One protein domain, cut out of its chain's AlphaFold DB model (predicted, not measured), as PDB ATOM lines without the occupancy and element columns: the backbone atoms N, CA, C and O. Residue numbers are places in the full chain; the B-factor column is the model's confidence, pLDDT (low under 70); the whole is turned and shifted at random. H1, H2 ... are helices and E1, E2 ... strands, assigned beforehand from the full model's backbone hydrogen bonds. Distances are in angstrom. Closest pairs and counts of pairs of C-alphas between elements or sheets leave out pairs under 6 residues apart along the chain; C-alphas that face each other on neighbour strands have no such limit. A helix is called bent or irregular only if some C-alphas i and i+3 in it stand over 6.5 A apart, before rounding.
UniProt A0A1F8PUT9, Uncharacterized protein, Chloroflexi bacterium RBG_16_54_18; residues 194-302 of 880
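What this domain is: This is residues 194 to 302 of the 880 residues of an uncharacterized protein of Chloroflexi bacterium RBG_16_54_18 (UniProt A0A1F8PUT9). The long arm H1b of a bent helix packs across one face of a small sheet, E2 E6 E3, and the short helix H2 packs on H1b, with H3 packed on H2 in turn; the hairpin E4 E5 reaches out at one end as an arm. The 109 printed residues run E1 H1 E2 H2 H3 E3 E4 E5 E6, mixed in class, with both sheets antiparallel. The whole is compact, radius of gyration of the C-alphas 14.7 A, spanning 47 by 31 by 26 A.

Where its parts are: Find C-alpha 194 at (9.574, 28.898, -35.908), where E1, residues 194 to 197, begins. H1, residues 198 to 226, was assigned as one helix by its hydrogen bonds but is bent: C-alphas 206 and 209 are 9.2 A apart. Its arms are H1a, 198 to 206, irregular with C-alphas 202 and 205 6.8 A apart, and H1b, 209 to 226, 26.0 A long. Then come E2, 235 to 238; H2, 240 to 247; H3, 251 to 257; E3, 267 to 269; E4, 279 to 282; E5, 287 to 290; and E6, 293 to 297, 12.3 A long, ending at (-3.746, 20.718, -32.953).

How they stand to each other: Look at inner strand E6: N 236 and O 295 of E2 and E6 are 2.8 A apart, N 268 and O 296 of E3 and E6 2.9 A, within hydrogen-bond range. H1b is on this sheet, two layers, at a height of 7.5 A. E2, H2 H3, E3 form a split strand-helix-strand unit, E6 between its strands, with a right-handed crossover. H1b touches H2, closest C-alphas Ser 213 and Ala 247, 4.7 A. In hairpin E4 E5, N 280 and O 289 are 2.9 A apart. Every O i to N i+4 pair is within range in H1b, H2 and H3; H1a has 0 of 5, but 5 of 6 O i to N i+3.

The domain as a whole: The farthest C-alphas, Arg 202 and Gly 286, are 47.5 A apart. The printed part has no cut and no long link. Residues 226 to 233 and 274 to 291 have pLDDT under 70.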
ATOM      1  N   VAL A 194      10.846  29.591 -35.753       88.56
ATOM      2  CA  VAL A 194       9.574  28.898 -35.908       88.56
ATOM      3  C   VAL A 194       9.306  28.798 -37.402       88.56
ATOM      4  O   VAL A 194       9.395  29.799 -38.117       88.56
ATOM      5  N   VAL A 195       9.003  27.591 -37.864       88.94
ATOM      6  CA  VAL A 195       8.681  27.310 -39.263       88.94
ATOM      7  C   VAL A 195       7.210  26.942 -39.342       88.94
ATOM      8  O   VAL A 195       6.756  26.049 -38.624       88.94
ATOM      9  N   VAL A 196       6.462  27.644 -40.189       90.38
ATOM     10  CA  VAL A 196       5.036  27.382 -40.421       90.38
ATOM     11  C   VAL A 196       4.755  27.248 -41.917       90.38
ATOM     12  O   VAL A 196       5.470  27.863 -42.709       90.38
ATOM     13  N   PRO A 197       3.731  26.478 -42.331       90.00
ATOM     14  CA  PRO A 197       3.345  26.393 -43.739       90.00
ATOM     15  C   PRO A 197       2.989  27.773 -44.308       90.00
ATOM     16  O   PRO A 197       2.247  28.520 -43.665       90.00
ATOM     17  N   GLY A 198       3.460  28.098 -45.513       90.44
ATOM     18  CA  GLY A 198       3.197  29.385 -46.172       90.44
ATOM     19  C   GLY A 198       1.711  29.644 -46.405       90.44
ATOM     20  O   GLY A 198       1.223  30.759 -46.207       90.44
ATOM     21  N   TYR A 199       0.938  28.581 -46.635       91.31
ATOM     22  CA  TYR A 199      -0.519  28.654 -46.726       91.31
ATOM     23  C   TYR A 199      -1.208  29.267 -45.490       91.31
ATOM     24  O   TYR A 199      -2.293  29.841 -45.611       91.31
ATOM     25  N   LEU A 200      -0.580  29.233 -44.304       91.81
ATOM     26  CA  LEU A 200      -1.099  29.904 -43.105       91.81
ATOM     27  C   LEU A 200      -1.310  31.412 -43.332       91.81
ATOM     28  O   LEU A 200      -2.208  32.003 -42.731       91.81
ATOM     29  N   LEU A 201      -0.549  32.043 -44.232       92.00
ATOM     30  CA  LEU A 201      -0.719  33.459 -44.564       92.00
ATOM     31  C   LEU A 201      -2.110  33.760 -45.146       92.00
ATOM     32  O   LEU A 201      -2.651  34.841 -44.906       92.00
ATOM     33  N   ARG A 202      -2.739  32.799 -45.838       91.62
ATOM     34  CA  ARG A 202      -4.114  32.940 -46.358       91.62
ATOM     35  C   ARG A 202      -5.177  32.890 -45.262       91.62
ATOM     36  O   ARG A 202      -6.284  33.378 -45.472       91.62
ATOM     37  N   TRP A 203      -4.845  32.366 -44.082       93.00
ATOM     38  CA  TRP A 203      -5.730  32.344 -42.916       93.00
ATOM     39  C   TRP A 203      -5.715  33.643 -42.106       93.00
ATOM     40  O   TRP A 203      -6.626  33.865 -41.306       93.00
ATOM     41  N   ILE A 204      -4.744  34.538 -42.316       94.12
ATOM     42  CA  ILE A 204      -4.654  35.799 -41.563       94.12
ATOM     43  C   ILE A 204      -5.929  36.648 -41.691       94.12
ATOM     44  O   ILE A 204      -6.388  37.143 -40.661       94.12
ATOM     45  N   PRO A 205      -6.571  36.802 -42.866       92.38
ATOM     46  CA  PRO A 205      -7.827  37.543 -42.969       92.38
ATOM     47  C   PRO A 205      -8.980  36.947 -42.151       92.38
ATOM     48  O   PRO A 205      -9.855  37.687 -41.708       92.38
ATOM     49  N   TYR A 206      -8.971  35.629 -41.937       92.19
ATOM     50  CA  TYR A 206      -9.981  34.892 -41.176       92.19
ATOM     51  C   TYR A 206      -9.722  35.006 -39.668       92.19
ATOM     52  O   TYR A 206     -10.596  35.380 -38.890       92.19
ATOM     53  N   LEU A 207      -8.492  34.731 -39.242       92.81
ATOM     54  CA  LEU A 207      -8.110  34.706 -37.829       92.81
ATOM     55  C   LEU A 207      -7.882  36.118 -37.262       92.81
ATOM     56  O   LEU A 207      -8.139  36.404 -36.086       92.81
ATOM     57  N   GLY A 208      -7.377  37.012 -38.102       93.31
ATOM     58  CA  GLY A 208      -6.723  38.249 -37.714       93.31
ATOM     59  C   GLY A 208      -5.297  38.015 -37.178       93.31
ATOM     60  O   GLY A 208      -4.932  36.897 -36.790       93.31
ATOM     61  N   PRO A 209      -4.475  39.075 -37.081       95.00
ATOM     62  CA  PRO A 209      -3.064  38.952 -36.703       95.00
ATOM     63  C   PRO A 209      -2.831  38.320 -35.318       95.00
ATOM     64  O   PRO A 209      -1.926  37.512 -35.145       95.00
ATOM     65  N   LEU A 210      -3.664  38.643 -34.320       94.50
ATOM     66  CA  LEU A 210      -3.487  38.136 -32.951       94.50
ATOM     67  C   LEU A 210      -3.684  36.621 -32.855       94.50
ATOM     68  O   LEU A 210      -2.844  35.916 -32.304       94.50
ATOM     69  N   ARG A 211      -4.780  36.109 -33.413       94.75
ATOM     70  CA  ARG A 211      -5.080  34.672 -33.392       94.75
ATOM     71  C   ARG A 211      -4.108  33.885 -34.259       94.75
ATOM     72  O   ARG A 211      -3.728  32.784 -33.884       94.75
ATOM     73  N   THR A 212      -3.631  34.479 -35.354       95.62
ATOM     74  CA  THR A 212      -2.560  33.877 -36.159       95.62
ATOM     75  C   THR A 212      -1.291  33.683 -35.322       95.62
ATOM     76  O   THR A 212      -0.700  32.608 -35.361       95.62
ATOM     77  N   SER A 213      -0.903  34.653 -34.482       96.12
ATOM     78  CA  SER A 213       0.234  34.482 -33.558       96.12
ATOM     79  C   SER A 213       0.031  33.349 -32.547       96.12
ATOM     80  O   SER A 213       0.987  32.646 -32.229       96.12
ATOM     81  N   ILE A 214      -1.203  33.123 -32.080       95.19
ATOM     82  CA  ILE A 214      -1.527  31.966 -31.230       95.19
ATOM     83  C   ILE A 214      -1.317  30.656 -32.002       95.19
ATOM     84  O   ILE A 214      -0.684  29.741 -31.482       95.19
ATOM     85  N   VAL A 215      -1.785  30.575 -33.250       94.62
ATOM     86  CA  VAL A 215      -1.576  29.393 -34.104       94.62
ATOM     87  C   VAL A 215      -0.080  29.134 -34.333       94.62
ATOM     88  O   VAL A 215       0.364  27.997 -34.180       94.62
ATOM     89  N   VAL A 216       0.723  30.172 -34.598       94.56
ATOM     90  CA  VAL A 216       2.194  30.066 -34.714       94.56
ATOM     91  C   VAL A 216       2.834  29.550 -33.419       94.56
ATOM     92  O   VAL A 216       3.698  28.673 -33.464       94.56
ATOM     93  N   ALA A 217       2.396  30.035 -32.253       93.06
ATOM     94  CA  ALA A 217       2.877  29.535 -30.965       93.06
ATOM     95  C   ALA A 217       2.550  28.043 -30.767       93.06
ATOM     96  O   ALA A 217       3.384  27.284 -30.267       93.06
ATOM     97  N   CYS A 218       1.364  27.604 -31.202       91.50
ATOM     98  CA  CYS A 218       0.973  26.198 -31.173       91.50
ATOM     99  C   CYS A 218       1.787  25.335 -32.142       91.50
ATOM    100  O   CYS A 218       2.164  24.238 -31.749       91.50
ATOM    101  N   PHE A 219       2.141  25.824 -33.340       89.12
ATOM    102  CA  PHE A 219       3.074  25.122 -34.234       89.12
ATOM    103  C   PHE A 219       4.409  24.838 -33.537       89.12
ATOM    104  O   PHE A 219       4.880  23.700 -33.546       89.12
ATOM    105  N   GLN A 220       4.981  25.842 -32.864       87.56
ATOM    106  CA  GLN A 220       6.233  25.663 -32.129       87.56
ATOM    107  C   GLN A 220       6.089  24.660 -30.980       87.56
ATOM    108  O   GLN A 220       6.955  23.809 -30.782       87.56
ATOM    109  N   ALA A 221       5.015  24.767 -30.197       87.88
ATOM    110  CA  ALA A 221       4.775  23.872 -29.072       87.88
ATOM    111  C   ALA A 221       4.541  22.424 -29.529       87.88
ATOM    112  O   ALA A 221       5.111  21.497 -28.957       87.88
ATOM    113  N   PHE A 222       3.761  22.245 -30.596       85.88
ATOM    114  CA  PHE A 222       3.500  20.951 -31.208       85.88
ATOM    115  C   PHE A 222       4.800  20.316 -31.714       85.88
ATOM    116  O   PHE A 222       5.099  19.183 -31.342       85.88
ATOM    117  N   TYR A 223       5.625  21.069 -32.452       81.12
ATOM    118  CA  TYR A 223       6.932  20.599 -32.923       81.12
ATOM    119  C   TYR A 223       7.850  20.179 -31.764       81.12
ATOM    120  O   TYR A 223       8.402  19.082 -31.788       81.12
ATOM    121  N   ARG A 224       7.951  20.994 -30.702       77.50
ATOM    122  CA  ARG A 224       8.748  20.654 -29.507       77.50
ATOM    123  C   ARG A 224       8.259  19.396 -28.794       77.50
ATOM    124  O   ARG A 224       9.072  18.667 -28.251       77.50
ATOM    125  N   SER A 225       6.949  19.160 -28.765       72.88
ATOM    126  CA  SER A 225       6.370  18.019 -28.045       72.88
ATOM    127  C   SER A 225       6.491  16.679 -28.776       72.88
ATOM    128  O   SER A 225       6.376  15.635 -28.144       72.88
ATOM    129  N   ARG A 226       6.642  16.697 -30.106       65.69
ATOM    130  CA  ARG A 226       6.480  15.503 -30.957       65.69
ATOM    131  C   ARG A 226       7.689  15.207 -31.845       65.69
ATOM    132  O   ARG A 226       7.730  14.132 -32.435       65.69
ATOM    133  N   GLY A 227       8.646  16.129 -31.981       55.84
ATOM    134  CA  GLY A 227       9.721  15.997 -32.964       55.84
ATOM    135  C   GLY A 227       9.174  15.809 -34.391       55.84
ATOM    136  O   GLY A 227       8.118  16.332 -34.745       55.84
ATOM    137  N   THR A 228       9.875  15.035 -35.223       42.12
ATOM    138  CA  THR A 228       9.552  14.804 -36.649       42.12
ATOM    139  C   THR A 228       8.455  13.750 -36.905       42.12
ATOM    140  O   THR A 228       8.054  13.548 -38.052       42.12
ATOM    141  N   THR A 229       7.933  13.062 -35.882       42.66
ATOM    142  CA  THR A 229       6.998  11.918 -36.006       42.66
ATOM    143  C   THR A 229       5.526  12.323 -35.814       42.66
ATOM    144  O   THR A 229       4.780  11.777 -35.005       42.66
ATOM    145  N   ALA A 230       5.059  13.286 -36.611       44.44
ATOM    146  CA  ALA A 230       3.739  13.917 -36.481       44.44
ATOM    147  C   ALA A 230       2.569  13.204 -37.211       44.44
ATOM    148  O   ALA A 230       1.760  13.880 -37.845       44.44
ATOM    149  N   ARG A 231       2.456  11.863 -37.196       46.25
ATOM    150  CA  ARG A 231       1.486  11.163 -38.083       46.25
ATOM    151  C   ARG A 231       0.295  10.434 -37.446       46.25
ATOM    152  O   ARG A 231      -0.570  10.014 -38.204       46.25
ATOM    153  N   THR A 232       0.178  10.290 -36.122       46.69
ATOM    154  CA  THR A 232      -0.915   9.457 -35.552       46.69
ATOM    155  C   THR A 232      -1.735  10.075 -34.425       46.69
ATOM    156  O   THR A 232      -2.907   9.732 -34.297       46.69
ATOM    157  N   ASP A 233      -1.187  10.998 -33.635       56.94
ATOM    158  CA  ASP A 233      -1.932  11.666 -32.566       56.94
ATOM    159  C   ASP A 233      -1.617  13.168 -32.575       56.94
ATOM    160  O   ASP A 233      -0.484  13.597 -32.366       56.94
ATOM    161  N   LEU A 234      -2.646  13.956 -32.892       71.31
ATOM    162  CA  LEU A 234      -2.602  15.410 -33.051       71.31
ATOM    163  C   LEU A 234      -2.592  16.151 -31.703       71.31
ATOM    164  O   LEU A 234      -2.716  17.375 -31.668       71.31
ATOM    165  N   THR A 235      -2.507  15.436 -30.579       82.31
ATOM    166  CA  THR A 235      -2.508  16.065 -29.259       82.31
ATOM    167  C   THR A 235      -1.113  16.480 -28.792       82.31
ATOM    168  O   THR A 235      -0.122  15.796 -29.042       82.31
ATOM    169  N   PHE A 236      -1.021  17.600 -28.084       85.88
ATOM    170  CA  PHE A 236       0.202  18.044 -27.422       85.88
ATOM    171  C   PHE A 236      -0.110  18.705 -26.081       85.88
ATOM    172  O   PHE A 236      -1.232  19.158 -25.843       85.88
ATOM    173  N   GLU A 237       0.885  18.763 -25.201       84.88
ATOM    174  CA  GLU A 237       0.788  19.442 -23.912       84.88
ATOM    175  C   GLU A 237       1.726  20.644 -23.890       84.88
ATOM    176  O   GLU A 237       2.887  20.551 -24.282       84.88
ATOM    177  N   ALA A 238       1.217  21.794 -23.451       83.88
ATOM    178  CA  ALA A 238       2.029  22.997 -23.320       83.88
ATOM    179  C   ALA A 238       1.560  23.887 -22.160       83.88
ATOM    180  O   ALA A 238       0.353  23.999 -21.894       83.88
ATOM    181  N   PRO A 239       2.493  24.559 -21.462       80.94
ATOM    182  CA  PRO A 239       2.140  25.585 -20.492       80.94
ATOM    183  C   PRO A 239       1.482  26.788 -21.184       80.94
ATOM    184  O   PRO A 239       2.002  27.308 -22.170       80.94
ATOM    185  N   GLY A 240       0.372  27.280 -20.627       78.06
ATOM    186  CA  GLY A 240      -0.272  28.525 -21.076       78.06
ATOM    187  C   GLY A 240       0.677  29.733 -21.121       78.06
ATOM    188  O   GLY A 240       0.688  30.422 -22.141       78.06
ATOM    189  N   PRO A 241       1.534  29.955 -20.099       78.06
ATOM    190  CA  PRO A 241       2.526  31.030 -20.126       78.06
ATOM    191  C   PRO A 241       3.485  30.952 -21.319       78.06
ATOM    192  O   PRO A 241       3.796  31.976 -21.921       78.06
ATOM    193  N   PHE A 242       3.916  29.745 -21.702       81.81
ATOM    194  CA  PHE A 242       4.800  29.545 -22.853       81.81
ATOM    195  C   PHE A 242       4.105  29.922 -24.167       81.81
ATOM    196  O   PHE A 242       4.656  30.683 -24.960       81.81
ATOM    197  N   LEU A 243       2.876  29.435 -24.378       85.25
ATOM    198  CA  LEU A 243       2.091  29.760 -25.572       85.25
ATOM    199  C   LEU A 243       1.794  31.262 -25.663       85.25
ATOM    200  O   LEU A 243       1.913  31.848 -26.734       85.25
ATOM    201  N   ALA A 244       1.458  31.890 -24.537       80.88
ATOM    202  CA  ALA A 244       1.199  33.322 -24.469       80.88
ATOM    203  C   ALA A 244       2.452  34.150 -24.801       80.88
ATOM    204  O   ALA A 244       2.372  35.066 -25.619       80.88
ATOM    205  N   ALA A 245       3.611  33.783 -24.241       79.31
ATOM    206  CA  ALA A 245       4.884  34.442 -24.524       79.31
ATOM    207  C   ALA A 245       5.269  34.333 -26.008       79.31
ATOM    208  O   ALA A 245       5.556  35.347 -26.638       79.31
ATOM    209  N   MET A 246       5.197  33.130 -26.590       83.94
ATOM    210  CA  MET A 246       5.482  32.903 -28.015       83.94
ATOM    211  C   MET A 246       4.508  33.635 -28.945       83.94
ATOM    212  O   MET A 246       4.893  34.064 -30.030       83.94
ATOM    213  N   ALA A 247       3.251  33.790 -28.526       88.69
ATOM    214  CA  ALA A 247       2.253  34.549 -29.268       88.69
ATOM    215  C   ALA A 247       2.375  36.071 -29.065       88.69
ATOM    216  O   ALA A 247       1.699  36.819 -29.763       88.69
ATOM    217  N   GLY A 248       3.212  36.544 -28.134       83.38
ATOM    218  CA  GLY A 248       3.368  37.965 -27.820       83.38
ATOM    219  C   GLY A 248       2.164  38.585 -27.098       83.38
ATOM    220  O   GLY A 248       1.876  39.771 -27.275       83.38
ATOM    221  N   ILE A 249       1.446  37.795 -26.293       82.12
ATOM    222  CA  ILE A 249       0.253  38.213 -25.538       82.12
ATOM    223  C   ILE A 249       0.365  37.874 -24.050       82.12
ATOM    224  O   ILE A 249       1.142  37.022 -23.633       82.12
ATOM    225  N   ALA A 250      -0.469  38.519 -23.231       78.88
ATOM    226  CA  ALA A 250      -0.636  38.127 -21.836       78.88
ATOM    227  C   ALA A 250      -1.341  36.766 -21.727       78.88
ATOM    228  O   ALA A 250      -2.243  36.463 -22.512       78.88
ATOM    229  N   GLU A 251      -1.010  35.984 -20.698       82.69
ATOM    230  CA  GLU A 251      -1.617  34.666 -20.473       82.69
ATOM    231  C   GLU A 251      -3.151  34.740 -20.363       82.69
ATOM    232  O   GLU A 251      -3.866  33.943 -20.966       82.69
ATOM    233  N   SER A 252      -3.683  35.750 -19.669       77.81
ATOM    234  CA  SER A 252      -5.131  35.980 -19.587       77.81
ATOM    235  C   SER A 252      -5.776  36.202 -20.959       77.81
ATOM    236  O   SER A 252      -6.901  35.765 -21.195       77.81
ATOM    237  N   SER A 253      -5.059  36.848 -21.884       82.19
ATOM    238  CA  SER A 253      -5.531  37.065 -23.254       82.19
ATOM    239  C   SER A 253      -5.512  35.773 -24.061       82.19
ATOM    240  O   SER A 253      -6.461  35.528 -24.798       82.19
ATOM    241  N   PHE A 254      -4.491  34.928 -23.888       88.12
ATOM    242  CA  PHE A 254      -4.462  33.597 -24.497       88.12
ATOM    243  C   PHE A 254      -5.696  32.784 -24.088       88.12
ATOM    244  O   PHE A 254      -6.431  32.313 -24.951       88.12
ATOM    245  N   TRP A 255      -5.982  32.699 -22.784       85.75
ATOM    246  CA  TRP A 255      -7.141  31.949 -22.293       85.75
ATOM    247  C   TRP A 255      -8.475  32.519 -22.772       85.75
ATOM    248  O   TRP A 255      -9.373  31.746 -23.078       85.75
ATOM    249  N   ARG A 256      -8.594  33.848 -22.884       88.25
ATOM    250  CA  ARG A 256      -9.800  34.496 -23.418       88.25
ATOM    251  C   ARG A 256     -10.042  34.150 -24.886       88.25
ATOM    252  O   ARG A 256     -11.184  33.949 -25.266       88.25
ATOM    253  N   HIS A 257      -8.985  34.129 -25.696       89.25
ATOM    254  CA  HIS A 257      -9.095  33.872 -27.131       89.25
ATOM    255  C   HIS A 257      -9.182  32.385 -27.470       89.25
ATOM    256  O   HIS A 257      -9.625  32.055 -28.559       89.25
ATOM    257  N   LEU A 258      -8.790  31.488 -26.563       85.75
ATOM    258  CA  LEU A 258      -8.832  30.044 -26.792       85.75
ATOM    259  C   LEU A 258     -10.243  29.521 -27.114       85.75
ATOM    260  O   LEU A 258     -10.370  28.538 -27.839       85.75
ATOM    261  N   ASP A 259     -11.273  30.179 -26.581       84.44
ATOM    262  CA  ASP A 259     -12.678  29.833 -26.810       84.44
ATOM    263  C   ASP A 259     -13.274  30.541 -28.047       84.44
ATOM    264  O   ASP A 259     -14.459  30.369 -28.344       84.44
ATOM    265  N   ASP A 260     -12.477  31.325 -28.784       89.88
ATOM    266  CA  ASP A 260     -12.921  31.972 -30.018       89.88
ATOM    267  C   ASP A 260     -13.207  30.909 -31.097       89.88
ATOM    268  O   ASP A 260     -12.353  30.053 -31.363       89.88
ATOM    269  N   PRO A 261     -14.370  30.966 -31.775       89.69
ATOM    270  CA  PRO A 261     -14.747  29.956 -32.762       89.69
ATOM    271  C   PRO A 261     -13.765  29.906 -33.944       89.69
ATOM    272  O   PRO A 261     -13.526  28.840 -34.506       89.69
ATOM    273  N   GLU A 262     -13.110  31.025 -34.268       90.69
ATOM    274  CA  GLU A 262     -12.074  31.098 -35.297       90.69
ATOM    275  C   GLU A 262     -10.855  30.218 -34.979       90.69
ATOM    276  O   GLU A 262     -10.292  29.605 -35.884       90.69
ATOM    277  N   LEU A 263     -10.444  30.116 -33.707       90.94
ATOM    278  CA  LEU A 263      -9.323  29.252 -33.320       90.94
ATOM    279  C   LEU A 263      -9.694  27.767 -33.334       90.94
ATOM    280  O   LEU A 263      -8.801  26.936 -33.516       90.94
ATOM    281  N   GLY A 264     -10.984  27.435 -33.223       88.06
ATOM    282  CA  GLY A 264     -11.499  26.063 -33.300       88.06
ATOM    283  C   GLY A 264     -11.134  25.327 -34.595       88.06
ATOM    284  O   GLY A 264     -11.103  24.094 -34.621       88.06
ATOM    285  N   TRP A 265     -10.778  26.074 -35.645       90.69
ATOM    286  CA  TRP A 265     -10.260  25.542 -36.906       90.69
ATOM    287  C   TRP A 265      -8.916  24.824 -36.758       90.69
ATOM    288  O   TRP A 265      -8.677  23.820 -37.429       90.69
ATOM    289  N   PHE A 266      -8.066  25.288 -35.841       90.25
ATOM    290  CA  PHE A 266      -6.706  24.778 -35.648       90.25
ATOM    291  C   PHE A 266      -6.519  24.081 -34.308       90.25
ATOM    292  O   PHE A 266      -5.742  23.133 -34.207       90.25
ATOM    293  N   LEU A 267      -7.201  24.568 -33.273       89.31
ATOM    294  CA  LEU A 267      -6.900  24.259 -31.889       89.31
ATOM    295  C   LEU A 267      -8.173  23.897 -31.130       89.31
ATOM    296  O   LEU A 267      -9.145  24.646 -31.112       89.31
ATOM    297  N   LYS A 268      -8.138  22.767 -30.424       86.56
ATOM    298  CA  LYS A 268      -9.194  22.382 -29.489       86.56
ATOM    299  C   LYS A 268      -8.593  21.956 -28.163       86.56
ATOM    300  O   LYS A 268      -7.680  21.138 -28.113       86.56
ATOM    301  N   LYS A 269      -9.126  22.474 -27.062       85.94
ATOM    302  CA  LYS A 269      -8.731  22.030 -25.724       85.94
ATOM    303  C   LYS A 269      -9.221  20.603 -25.480       85.94
ATOM    304  O   LYS A 269     -10.403  20.312 -25.660       85.94
ATOM    305  N   VAL A 270      -8.325  19.728 -25.033       84.12
ATOM    306  CA  VAL A 270      -8.661  18.342 -24.692       84.12
ATOM    307  C   VAL A 270      -8.771  18.234 -23.171       84.12
ATOM    308  O   VAL A 270      -7.804  18.544 -22.469       84.12
ATOM    309  N   PRO A 271      -9.935  17.846 -22.619       78.38
ATOM    310  CA  PRO A 271     -10.048  17.611 -21.188       78.38
ATOM    311  C   PRO A 271      -9.236  16.372 -20.788       78.38
ATOM    312  O   PRO A 271      -9.139  15.404 -21.543       78.38
ATOM    313  N   TYR A 272      -8.683  16.394 -19.578       70.25
ATOM    314  CA  TYR A 272      -8.096  15.201 -18.966       70.25
ATOM    315  C   TYR A 272      -9.167  14.135 -18.746       70.25
ATOM    316  O   TYR A 272     -10.340  14.459 -18.520       70.25
ATOM    317  N   LYS A 273      -8.768  12.862 -18.799       75.06
ATOM    318  CA  LYS A 273      -9.700  11.756 -18.565       75.06
ATOM    319  C   LYS A 273     -10.167  11.761 -17.100       75.06
ATOM    320  O   LYS A 273      -9.401  12.153 -16.213       75.06
ATOM    321  N   PRO A 274     -11.400  11.310 -16.808       60.50
ATOM    322  CA  PRO A 274     -11.859  11.140 -15.432       60.50
ATOM    323  C   PRO A 274     -10.887  10.246 -14.639       60.50
ATOM    324  O   PRO A 274     -10.641   9.111 -15.033       60.50
ATOM    325  N   GLY A 275     -10.322  10.767 -13.543       58.97
ATOM    326  CA  GLY A 275      -9.338  10.069 -12.699       58.97
ATOM    327  C   GLY A 275      -7.876  10.504 -12.890       58.97
ATOM    328  O   GLY A 275      -7.048  10.212 -12.028       58.97
ATOM    329  N   GLU A 276      -7.551  11.251 -13.949       67.38
ATOM    330  CA  GLU A 276      -6.217  11.843 -14.125       67.38
ATOM    331  C   GLU A 276      -6.021  13.034 -13.165       67.38
ATOM    332  O   GLU A 276      -6.854  13.944 -13.076       67.38
ATOM    333  N   ARG A 277      -4.909  13.042 -12.414       60.59
ATOM    334  CA  ARG A 277      -4.597  14.116 -11.458       60.59
ATOM    335  C   ARG A 277      -4.049  15.333 -12.196       60.59
ATOM    336  O   ARG A 277      -2.941  15.303 -12.709       60.59
ATOM    337  N   ARG A 278      -4.798  16.437 -12.186       62.22
ATOM    338  CA  ARG A 278      -4.378  17.730 -12.768       62.22
ATOM    339  C   ARG A 278      -3.226  18.404 -12.012       62.22
ATOM    340  O   ARG A 278      -2.574  19.294 -12.551       62.22
ATOM    341  N   TRP A 279      -3.027  18.014 -10.762       67.56
ATOM    342  CA  TRP A 279      -2.020  18.549  -9.860       67.56
ATOM    343  C   TRP A 279      -1.130  17.394  -9.426       67.56
ATOM    344  O   TRP A 279      -1.628  16.408  -8.877       67.56
ATOM    345  N   ILE A 280       0.159  17.504  -9.725       67.06
ATOM    346  CA  ILE A 280       1.173  16.521  -9.353       67.06
ATOM    347  C   ILE A 280       2.034  17.146  -8.262       67.06
ATOM    348  O   ILE A 280       2.354  18.333  -8.315       67.06
ATOM    349  N   HIS A 281       2.358  16.353  -7.245       58.03
ATOM    350  CA  HIS A 281       3.321  16.764  -6.240       58.03
ATOM    351  C   HIS A 281       4.719  16.608  -6.832       58.03
ATOM    352  O   HIS A 281       5.095  15.515  -7.253       58.03
ATOM    353  N   ASP A 282       5.436  17.717  -6.933       56.00
ATOM    354  CA  ASP A 282       6.825  17.733  -7.344       56.00
ATOM    355  C   ASP A 282       7.671  17.321  -6.135       56.00
ATOM    356  O   ASP A 282       7.835  18.086  -5.184       56.00
ATOM    357  N   ASN A 283       8.152  16.077  -6.150       49.72
ATOM    358  CA  ASN A 283       8.921  15.507  -5.044       49.72
ATOM    359  C   ASN A 283      10.282  16.197  -4.854       49.72
ATOM    360  O   ASN A 283      10.877  16.046  -3.791       49.72
ATOM    361  N   GLN A 284      10.771  16.935  -5.857       42.31
ATOM    362  CA  GLN A 284      12.047  17.648  -5.793       42.31
ATOM    363  C   GLN A 284      11.868  19.065  -5.239       42.31
ATOM    364  O   GLN A 284      12.646  19.499  -4.396       42.31
ATOM    365  N   ALA A 285      10.811  19.768  -5.657       47.38
ATOM    366  CA  ALA A 285      10.524  21.126  -5.186       47.38
ATOM    367  C   ALA A 285       9.669  21.177  -3.901       47.38
ATOM    368  O   ALA A 285       9.464  22.255  -3.345       47.38
ATOM    369  N   GLY A 286       9.099  20.048  -3.460       51.88
ATOM    370  CA  GLY A 286       8.127  19.992  -2.357       51.88
ATOM    371  C   GLY A 286       6.820  20.747  -2.646       51.88
ATOM    372  O   GLY A 286       6.017  20.992  -1.744       51.88
ATOM    373  N   LEU A 287       6.596  21.141  -3.904       54.88
ATOM    374  CA  LEU A 287       5.502  22.005  -4.340       54.88
ATOM    375  C   LEU A 287       4.515  21.237  -5.217       54.88
ATOM    376  O   LEU A 287       4.858  20.316  -5.949       54.88
ATOM    377  N   THR A 288       3.245  21.631  -5.173       60.91
ATOM    378  CA  THR A 288       2.229  21.039  -6.051       60.91
ATOM    379  C   THR A 288       2.201  21.789  -7.384       60.91
ATOM    380  O   THR A 288       1.793  22.950  -7.434       60.91
ATOM    381  N   LYS A 289       2.596  21.131  -8.477       63.66
ATOM    382  CA  LYS A 289       2.628  21.697  -9.834       63.66
ATOM    383  C   LYS A 289       1.377  21.302 -10.616       63.66
ATOM    384  O   LYS A 289       0.933  20.153 -10.601       63.66
ATOM    385  N   LYS A 290       0.792  22.266 -11.328       67.69
ATOM    386  CA  LYS A 290      -0.313  22.014 -12.262       67.69
ATOM    387  C   LYS A 290       0.236  21.423 -13.558       67.69
ATOM    388  O   LYS A 290       1.166  21.987 -14.133       67.69
ATOM    389  N   LEU A 291      -0.373  20.348 -14.051       68.44
ATOM    390  CA  LEU A 291      -0.011  19.768 -15.342       68.44
ATOM    391  C   LEU A 291      -0.259  20.747 -16.511       68.44
ATOM    392  O   LEU A 291      -1.238  21.511 -16.474       68.44
ATOM    393  N   PRO A 292       0.593  20.724 -17.558       79.50
ATOM    394  CA  PRO A 292       0.437  21.568 -18.742       79.50
ATOM    395  C   PRO A 292      -0.832  21.224 -19.518       79.50
ATOM    396  O   PRO A 292      -1.181  20.062 -19.661       79.50
ATOM    397  N   THR A 293      -1.526  22.222 -20.065       82.06
ATOM    398  CA  THR A 293      -2.824  21.972 -20.715       82.06
ATOM    399  C   THR A 293      -2.654  21.137 -21.981       82.06
ATOM    400  O   THR A 293      -1.752  21.401 -22.773       82.06
ATOM    401  N   ARG A 294      -3.547  20.158 -22.175       85.88
ATOM    402  CA  ARG A 294      -3.599  19.323 -23.377       85.88
ATOM    403  C   ARG A 294      -4.461  19.965 -24.457       85.88
ATOM    404  O   ARG A 294      -5.591  20.402 -24.213       85.88
ATOM    405  N   PHE A 295      -3.933  19.970 -25.665       88.50
ATOM    406  CA  PHE A 295      -4.557  20.526 -26.850       88.50
ATOM    407  C   PHE A 295      -4.547  19.493 -27.969       88.50
ATOM    408  O   PHE A 295      -3.631  18.687 -28.052       88.50
ATOM    409  N   LEU A 296      -5.556  19.532 -28.828       87.38
ATOM    410  CA  LEU A 296      -5.588  18.902 -30.138       87.38
ATOM    411  C   LEU A 296      -5.248  19.989 -31.154       87.38
ATOM    412  O   LEU A 296      -5.912  21.029 -31.165       87.38
ATOM    413  N   PHE A 297      -4.235  19.754 -31.979       89.06
ATOM    414  CA  PHE A 297      -3.746  20.718 -32.953       89.06
ATOM    415  C   PHE A 297      -3.692  20.127 -34.347       89.06
ATOM    416  O   PHE A 297      -3.067  19.094 -34.570       89.06
ATOM    417  N   ARG A 298      -4.319  20.807 -35.302       84.06
ATOM    418  CA  ARG A 298      -4.246  20.431 -36.712       84.06
ATOM    419  C   ARG A 298      -2.993  21.051 -37.317       84.06
ATOM    420  O   ARG A 298      -2.996  22.209 -37.721       84.06
ATOM    421  N   SER A 299      -1.914  20.273 -37.345       72.44
ATOM    422  CA  SER A 299      -0.643  20.684 -37.952       72.44
ATOM    423  C   SER A 299      -0.732  20.802 -39.477       72.44
ATOM    424  O   SER A 299      -0.063  21.648 -40.067       72.44
ATOM    425  N   ILE A 300      -1.582  19.992 -40.118       77.38
ATOM    426  CA  ILE A 300      -1.949  20.157 -41.526       77.38
ATOM    427  C   ILE A 300      -3.051  21.211 -41.588       77.38
ATOM    428  O   ILE A 300      -4.155  20.993 -41.083       77.38
ATOM    429  N   SER A 301      -2.735  22.364 -42.177       76.00
ATOM    430  CA  SER A 301      -3.688  23.465 -42.294       76.00
ATOM    431  C   SER A 301      -4.814  23.083 -43.263       76.00
ATOM    432  O   SER A 301      -4.513  22.769 -44.417       76.00
ATOM    433  N   PRO A 302      -6.096  23.156 -42.859       88.69
ATOM    434  CA  PRO A 302      -7.196  23.089 -43.816       88.69
ATOM    435  C   PRO A 302      -7.122  24.267 -44.798       88.69
ATOM    436  O   PRO A 302      -6.497  25.298 -44.504       88.69
TER     437      PRO A 302